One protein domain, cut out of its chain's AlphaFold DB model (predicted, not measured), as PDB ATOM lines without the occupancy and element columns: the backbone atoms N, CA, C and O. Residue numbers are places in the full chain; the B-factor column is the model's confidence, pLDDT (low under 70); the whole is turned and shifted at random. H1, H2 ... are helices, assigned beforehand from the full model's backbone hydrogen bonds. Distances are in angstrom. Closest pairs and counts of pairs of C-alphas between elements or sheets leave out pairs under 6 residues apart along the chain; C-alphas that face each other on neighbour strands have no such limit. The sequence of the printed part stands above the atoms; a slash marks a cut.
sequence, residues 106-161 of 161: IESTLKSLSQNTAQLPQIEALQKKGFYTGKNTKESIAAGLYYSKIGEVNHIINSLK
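AT A GLANCE: This is residues 106 to 161 of the 161 residues of the protein "Pantothenate kinase" of endosymbiont 'TC1' of Trimyema compressum (UniProt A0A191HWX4). A long helix, H2, and a short one, H1, make a helical hairpin with a wide loop: H1 packs on the first part of H2 at a slant, and the long link between them, residues 116 to 136, wraps round one side of that first part. Residues 150 to 161, of which 150 to 159 belong to H2, stick out of this small body as a free arm, which makes much of the length. The printed part has 56 residues with two named helices, H1 then H2, and no named strand; the class is all helix. It is only just loose, close to compact, with a radius of gyration of the C-alphas of 12.5 A, and elongated, spanning 40 by 24 by 16 A.

IN THESE COORDINATES: H1 runs from Ile 106, with its C-alpha at (-6.382, 102.920, -89.002), to Gln 115, over 14.4 A. Residues 116 to 136 follow with no named element. H2 runs from Thr 137, with its C-alpha at (5.516, 115.107, -88.463), to Ser 159, with its C-alpha at (-20.100, 103.628, -72.619), over 32.2 A.

HOW THE PARTS SIT: H1 and H2 form a helical hairpin and touch, with the C-alphas of Ile 106 and Leu 145 the closest at 7.5 A. H2 touches H1 with residues 141 to 149 alone. The two run opposite ways at a steep tilt of 42 degrees. In both H1 and H2 every O i to N i+4 pair is within hydrogen-bond range.

THE WHOLE: The two C-alphas farthest apart are those of Ala 118 and Lys 161, at 40.9 A. Without residues 150 to 161, of which 150 to 159 belong to H2, the body spans 27 by 19 by 16 A. The link from H1 to H2, 21 residues, is long. The printed part has no cut and ends at Lys 161, the chain's last residue. The mean pLDDT of the printed part is 89.3, and residues 128 and 161 are under 70.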
ATOM      1  N   ILE A 106      -7.741 102.426 -89.279       93.69
ATOM      2  CA  ILE A 106      -6.382 102.920 -89.002       93.69
ATOM      3  C   ILE A 106      -5.671 103.292 -90.310       93.69
ATOM      4  O   ILE A 106      -5.242 104.434 -90.480       93.69
ATOM      5  N   GLU A 107      -5.601 102.356 -91.258       92.81
ATOM      6  CA  GLU A 107      -4.953 102.581 -92.556       92.81
ATOM      7  C   GLU A 107      -5.666 103.665 -93.369       92.81
ATOM      8  O   GLU A 107      -5.019 104.553 -93.928       92.81
ATOM      9  N   SER A 108      -7.002 103.661 -93.367       94.81
ATOM     10  CA  SER A 108      -7.809 104.687 -94.033       94.81
ATOM     11  C   SER A 108      -7.559 106.083 -93.463       94.81
ATOM     12  O   SER A 108      -7.517 107.053 -94.218       94.81
ATOM     13  N   THR A 109      -7.335 106.199 -92.151       94.50
ATOM     14  CA  THR A 109      -7.015 107.479 -91.508       94.50
ATOM     15  C   THR A 109      -5.625 107.967 -91.910       94.50
ATOM     16  O   THR A 109      -5.482 109.128 -92.291       94.50
ATOM     17  N   LEU A 110      -4.610 107.092 -91.894       92.88
ATOM     18  CA  LEU A 110      -3.256 107.438 -92.357       92.88
ATOM     19  C   LEU A 110      -3.265 107.896 -93.817       92.88
ATOM     20  O   LEU A 110      -2.690 108.936 -94.151       92.88
ATOM     21  N   LYS A 111      -3.965 107.149 -94.674       93.31
ATOM     22  CA  LYS A 111      -4.117 107.486 -96.088       93.31
ATOM     23  C   LYS A 111      -4.818 108.834 -96.258       93.31
ATOM     24  O   LYS A 111      -4.294 109.695 -96.963       93.31
ATOM     25  N   SER A 112      -5.932 109.047 -95.558       94.31
ATOM     26  CA  SER A 112      -6.702 110.295 -95.607       94.31
ATOM     27  C   SER A 112      -5.863 111.517 -95.228       94.31
ATOM     28  O   SER A 112      -5.908 112.519 -95.936       94.31
ATOM     29  N   LEU A 113      -5.030 111.432 -94.183       94.50
ATOM     30  CA  LEU A 113      -4.155 112.545 -93.790       94.50
ATOM     31  C   LEU A 113      -3.192 112.947 -94.911       94.50
ATOM     32  O   LEU A 113      -3.053 114.134 -95.196       94.50
ATOM     33  N   SER A 114      -2.560 111.976 -95.570       93.25
ATOM     34  CA  SER A 114      -1.632 112.261 -96.674       93.25
ATOM     35  C   SER A 114      -2.323 112.718 -97.963       93.25
ATOM     36  O   SER A 114      -1.753 113.494 -98.719       93.25
ATOM     37  N   GLN A 115      -3.552 112.261 -98.218       95.38
ATOM     38  CA  GLN A 115      -4.295 112.601 -99.435       95.38
ATOM     39  C   GLN A 115      -5.026 113.942 -99.340       95.38
ATOM     40  O   GLN A 115      -5.165 114.634-100.343       95.38
ATOM     41  N   ASN A 116      -5.494 114.306 -98.144       95.38
ATOM     42  CA  ASN A 116      -6.365 115.463 -97.933       95.38
ATOM     43  C   ASN A 116      -5.643 116.658 -97.295       95.38
ATOM     44  O   ASN A 116      -6.285 117.617 -96.872       95.38
ATOM     45  N   THR A 117      -4.310 116.624 -97.207       94.19
ATOM     46  CA  THR A 117      -3.509 117.752 -96.720       94.19
ATOM     47  C   THR A 117      -2.307 117.992 -97.629       94.19
ATOM     48  O   THR A 117      -1.796 117.074 -98.260       94.19
ATOM     49  N   ALA A 118      -1.835 119.238 -97.700       92.62
ATOM     50  CA  ALA A 118      -0.808 119.625 -98.669       92.62
ATOM     51  C   ALA A 118       0.602 119.095 -98.350       92.62
ATOM     52  O   ALA A 118       1.426 118.980 -99.253       92.62
ATOM     53  N   GLN A 119       0.915 118.842 -97.074       94.06
ATOM     54  CA  GLN A 119       2.293 118.573 -96.633       94.06
ATOM     55  C   GLN A 119       2.436 117.365 -95.701       94.06
ATOM     56  O   GLN A 119       3.564 117.031 -95.330       94.06
ATOM     57  N   LEU A 120       1.344 116.708 -95.280       95.56
ATOM     58  CA  LEU A 120       1.501 115.547 -94.407       95.56
ATOM     59  C   LEU A 120       2.011 114.349 -95.219       95.56
ATOM     60  O   LEU A 120       1.426 113.999 -96.244       95.56
ATOM     61  N   PRO A 121       3.095 113.696 -94.768       91.75
ATOM     62  CA  PRO A 121       3.652 112.561 -95.480       91.75
ATOM     63  C   PRO A 121       2.745 111.338 -95.344       91.75
ATOM     64  O   PRO A 121       2.107 111.127 -94.311       91.75
ATOM     65  N   GLN A 122       2.777 110.469 -96.351       91.00
ATOM     66  CA  GLN A 122       2.225 109.127 -96.227       91.00
ATOM     67  C   GLN A 122       3.009 108.326 -95.177       91.00
ATOM     68  O   GLN A 122       4.243 108.374 -95.109       91.00
ATOM     69  N   ILE A 123       2.274 107.587 -94.348       88.62
ATOM     70  CA  ILE A 123       2.810 106.648 -93.363       88.62
ATOM     71  C   ILE A 123       2.247 105.275 -93.702       88.62
ATOM     72  O   ILE A 123       1.034 105.112 -93.774       88.62
ATOM     73  N   GLU A 124       3.132 104.308 -93.916       76.19
ATOM     74  CA  GLU A 124       2.751 102.961 -94.355       76.19
ATOM     75  C   GLU A 124       2.234 102.087 -93.210       76.19
ATOM     76  O   GLU A 124       1.361 101.257 -93.424       76.19
ATOM     77  N   ALA A 125       2.740 102.280 -91.989       74.38
ATOM     78  CA  ALA A 125       2.334 101.482 -90.840       74.38
ATOM     79  C   ALA A 125       2.336 102.295 -89.544       74.38
ATOM     80  O   ALA A 125       3.253 103.077 -89.266       74.38
ATOM     81  N   LEU A 126       1.317 102.060 -88.716       79.44
ATOM     82  CA  LEU A 126       1.250 102.605 -87.369       79.44
ATOM     83  C   LEU A 126       2.237 101.856 -86.468       79.44
ATOM     84  O   LEU A 126       2.156 100.642 -86.309       79.44
ATOM     85  N   GLN A 127       3.160 102.583 -85.845       75.56
ATOM     86  CA  GLN A 127       4.090 102.011 -84.873       75.56
ATOM     87  C   GLN A 127       3.626 102.325 -83.454       75.56
ATOM     88  O   GLN A 127       3.249 103.463 -83.168       75.56
ATOM     89  N   LYS A 128       3.719 101.340 -82.548       69.94
ATOM     90  CA  LYS A 128       3.485 101.556 -81.115       69.94
ATOM     91  C   LYS A 128       4.400 102.675 -80.615       69.94
ATOM     92  O   LYS A 128       5.616 102.619 -80.800       69.94
ATOM     93  N   LYS A 129       3.819 103.687 -79.971       70.38
ATOM     94  CA  LYS A 129       4.565 104.793 -79.364       70.38
ATOM     95  C   LYS A 129       4.593 104.637 -77.848       70.38
ATOM     96  O   LYS A 129       3.605 104.242 -77.245       70.38
ATOM     97  N   GLY A 130       5.744 104.939 -77.247       70.38
ATOM     98  CA  GLY A 130       5.907 105.018 -75.791       70.38
ATOM     99  C   GLY A 130       5.617 106.407 -75.209       70.38
ATOM    100  O   GLY A 130       5.586 106.557 -73.996       70.38
ATOM    101  N   PHE A 131       5.413 107.420 -76.061       73.06
ATOM    102  CA  PHE A 131       5.192 108.814 -75.665       73.06
ATOM    103  C   PHE A 131       3.981 109.397 -76.395       73.06
ATOM    104  O   PHE A 131       3.693 108.980 -77.517       73.06
ATOM    105  N   TYR A 132       3.286 110.349 -75.764       83.06
ATOM    106  CA  TYR A 132       2.084 111.010 -76.298       83.06
ATOM    107  C   TYR A 132       2.361 112.002 -77.437       83.06
ATOM    108  O   TYR A 132       1.452 112.347 -78.186       83.06
ATOM    109  N   THR A 133       3.606 112.448 -77.590       86.69
ATOM    110  CA  THR A 133       4.022 113.429 -78.597       86.69
ATOM    111  C   THR A 133       5.084 112.852 -79.533       86.69
ATOM    112  O   THR A 133       5.799 111.910 -79.184       86.69
ATOM    113  N   GLY A 134       5.177 113.417 -80.740       87.25
ATOM    114  CA  GLY A 134       6.212 113.094 -81.723       87.25
ATOM    115  C   GLY A 134       7.270 114.191 -81.837       87.25
ATOM    116  O   GLY A 134       6.993 115.357 -81.563       87.25
ATOM    117  N   LYS A 135       8.483 113.826 -82.269       90.75
ATOM    118  CA  LYS A 135       9.591 114.771 -82.524       90.75
ATOM    119  C   LYS A 135       9.654 115.260 -83.974       90.75
ATOM    120  O   LYS A 135      10.471 116.110 -84.309       90.75
ATOM    121  N   ASN A 136       8.819 114.702 -84.846       91.44
ATOM    122  CA  ASN A 136       8.674 115.081 -86.250       91.44
ATOM    123  C   ASN A 136       7.247 114.765 -86.727       91.44
ATOM    124  O   ASN A 136       6.502 114.060 -86.049       91.44
ATOM    125  N   THR A 137       6.875 115.249 -87.912       93.00
ATOM    126  CA  THR A 137       5.516 115.107 -88.463       93.00
ATOM    127  C   THR A 137       5.038 113.657 -88.527       93.00
ATOM    128  O   THR A 137       3.906 113.375 -88.137       93.00
ATOM    129  N   LYS A 138       5.893 112.717 -88.959       91.38
ATOM    130  CA  LYS A 138       5.529 111.292 -89.038       91.38
ATOM    131  C   LYS A 138       5.231 110.720 -87.655       91.38
ATOM    132  O   LYS A 138       4.242 110.016 -87.469       91.38
ATOM    133  N   GLU A 139       6.070 111.039 -86.673       90.81
ATOM    134  CA  GLU A 139       5.853 110.619 -85.291       90.81
ATOM    135  C   GLU A 139       4.601 111.241 -84.679       90.81
ATOM    136  O   GLU A 139       3.876 110.531 -83.987       90.81
ATOM    137  N   SER A 140       4.327 112.520 -84.947       92.00
ATOM    138  CA  SER A 140       3.144 113.217 -84.429       92.00
ATOM    139  C   SER A 140       1.849 112.643 -84.996       92.00
ATOM    140  O   SER A 140       0.911 112.413 -84.237       92.00
ATOM    141  N   ILE A 141       1.808 112.335 -86.298       93.00
ATOM    142  CA  ILE A 141       0.669 111.640 -86.915       93.00
ATOM    143  C   ILE A 141       0.484 110.258 -86.282       93.00
ATOM    144  O   ILE A 141      -0.622 109.914 -85.868       93.00
ATOM    145  N   ALA A 142       1.561 109.471 -86.181       90.81
ATOM    146  CA  ALA A 142       1.490 108.123 -85.624       90.81
ATOM    147  C   ALA A 142       1.035 108.131 -84.153       90.81
ATOM    148  O   ALA A 142       0.171 107.343 -83.781       90.81
ATOM    149  N   ALA A 143       1.571 109.028 -83.322       91.75
ATOM    150  CA  ALA A 143       1.145 109.173 -81.932       91.75
ATOM    151  C   ALA A 143      -0.326 109.608 -81.850       91.75
ATOM    152  O   ALA A 143      -1.115 108.953 -81.171       91.75
ATOM    153  N   GLY A 144      -0.707 110.656 -82.587       92.44
ATOM    154  CA  GLY A 144      -2.075 111.171 -82.607       92.44
ATOM    155  C   GLY A 144      -3.097 110.099 -82.977       92.44
ATOM    156  O   GLY A 144      -4.071 109.921 -82.253       92.44
ATOM    157  N   LEU A 145      -2.837 109.331 -84.041       92.94
ATOM    158  CA  LEU A 145      -3.720 108.241 -84.459       92.94
ATOM    159  C   LEU A 145      -3.751 107.081 -83.456       92.94
ATOM    160  O   LEU A 145      -4.815 106.535 -83.179       92.94
ATOM    161  N   TYR A 146      -2.598 106.691 -82.906       91.75
ATOM    162  CA  TYR A 146      -2.528 105.591 -81.944       91.75
ATOM    163  C   TYR A 146      -3.366 105.886 -80.694       91.75
ATOM    164  O   TYR A 146      -4.211 105.078 -80.307       91.75
ATOM    165  N   TYR A 147      -3.181 107.062 -80.088       92.38
ATOM    166  CA  TYR A 147      -3.916 107.421 -78.875       92.38
ATOM    167  C   TYR A 147      -5.365 107.807 -79.145       92.38
ATOM    168  O   TYR A 147      -6.215 107.478 -78.320       92.38
ATOM    169  N   SER A 148      -5.675 108.444 -80.283       93.31
ATOM    170  CA  SER A 148      -7.072 108.715 -80.634       93.31
ATOM    171  C   SER A 148      -7.848 107.414 -80.786       93.31
ATOM    172  O   SER A 148      -8.959 107.311 -80.271       93.31
ATOM    173  N   LYS A 149      -7.242 106.386 -81.397       93.88
ATOM    174  CA  LYS A 149      -7.922 105.113 -81.607       93.88
ATOM    175  C   LYS A 149      -8.053 104.275 -80.334       93.88
ATOM    176  O   LYS A 149      -9.105 103.684 -80.113       93.88
ATOM    177  N   ILE A 150      -7.049 104.293 -79.453       93.19
ATOM    178  CA  ILE A 150      -7.186 103.734 -78.096       93.19
ATOM    179  C   ILE A 150      -8.309 104.441 -77.333       93.19
ATOM    180  O   ILE A 150      -9.126 103.779 -76.697       93.19
ATOM    181  N   GLY A 151      -8.347 105.774 -77.391       95.25
ATOM    182  CA  GLY A 151      -9.378 106.577 -76.742       95.25
ATOM    183  C   GLY A 151     -10.775 106.238 -77.253       95.25
ATOM    184  O   GLY A 151     -11.657 105.978 -76.442       95.25
ATOM    185  N   GLU A 152     -10.949 106.169 -78.574       96.44
ATOM    186  CA  GLU A 152     -12.199 105.773 -79.238       96.44
ATOM    187  C   GLU A 152     -12.687 104.408 -78.738       96.44
ATOM    188  O   GLU A 152     -13.787 104.310 -78.197       96.44
ATOM    189  N   VAL A 153     -11.850 103.372 -78.852       95.56
ATOM    190  CA  VAL A 153     -12.217 101.996 -78.482       95.56
ATOM    191  C   VAL A 153     -12.541 101.897 -76.991       95.56
ATOM    192  O   VAL A 153     -13.581 101.357 -76.619       95.56
ATOM    193  N   ASN A 154     -11.688 102.452 -76.125       96.06
ATOM    194  CA  ASN A 154     -11.912 102.416 -74.680       96.06
ATOM    195  C   ASN A 154     -13.173 103.179 -74.278       96.06
ATOM    196  O   ASN A 154     -13.899 102.732 -73.390       96.06
ATOM    197  N   HIS A 155     -13.425 104.331 -74.900       95.94
ATOM    198  CA  HIS A 155     -14.617 105.111 -74.615       95.94
ATOM    199  C   HIS A 155     -15.871 104.341 -75.024       95.94
ATOM    200  O   HIS A 155     -16.755 104.169 -74.193       95.94
ATOM    201  N   ILE A 156     -15.916 103.801 -76.245       93.88
ATOM    202  CA  ILE A 156     -17.064 103.024 -76.733       93.88
ATOM    203  C   ILE A 156     -17.325 101.810 -75.837       93.88
ATOM    204  O   ILE A 156     -18.451 101.626 -75.385       93.88
ATOM    205  N   ILE A 157     -16.293 101.017 -75.522       93.81
ATOM    206  CA  ILE A 157     -16.440  99.844 -74.646       93.81
ATOM    207  C   ILE A 157     -17.003 100.245 -73.279       93.81
ATOM    208  O   ILE A 157     -17.867  99.555 -72.752       93.81
ATOM    209  N   ASN A 158     -16.514 101.335 -72.683       93.88
ATOM    210  CA  ASN A 158     -16.968 101.756 -71.358       93.88
ATOM    211  C   ASN A 158     -18.358 102.399 -71.370       93.88
ATOM    212  O   ASN A 158     -19.061 102.274 -70.376       93.88
ATOM    213  N   SER A 159     -18.759 103.049 -72.462       89.62
ATOM    214  CA  SER A 159     -20.100 103.628 -72.619       89.62
ATOM    215  C   SER A 159     -21.188 102.575 -72.870       89.62
ATOM    216  O   SER A 159     -22.367 102.897 -72.777       89.62
ATOM    217  N   LEU A 160     -20.799 101.343 -73.215       80.88
ATOM    218  CA  LEU A 160     -21.696 100.205 -73.451       80.88
ATOM    219  C   LEU A 160     -21.742  99.206 -72.278       80.88
ATOM    220  O   LEU A 160     -22.444  98.201 -72.377       80.88
ATOM    221  N   LYS A 161     -20.977  99.451 -71.207       65.56
ATOM    222  CA  LYS A 161     -21.091  98.721 -69.934       65.56
ATOM    223  C   LYS A 161     -22.249  99.263 -69.111       65.56
ATOM    224  O   LYS A 161     -22.879  98.431 -68.425       65.56
TER     225      LYS A 161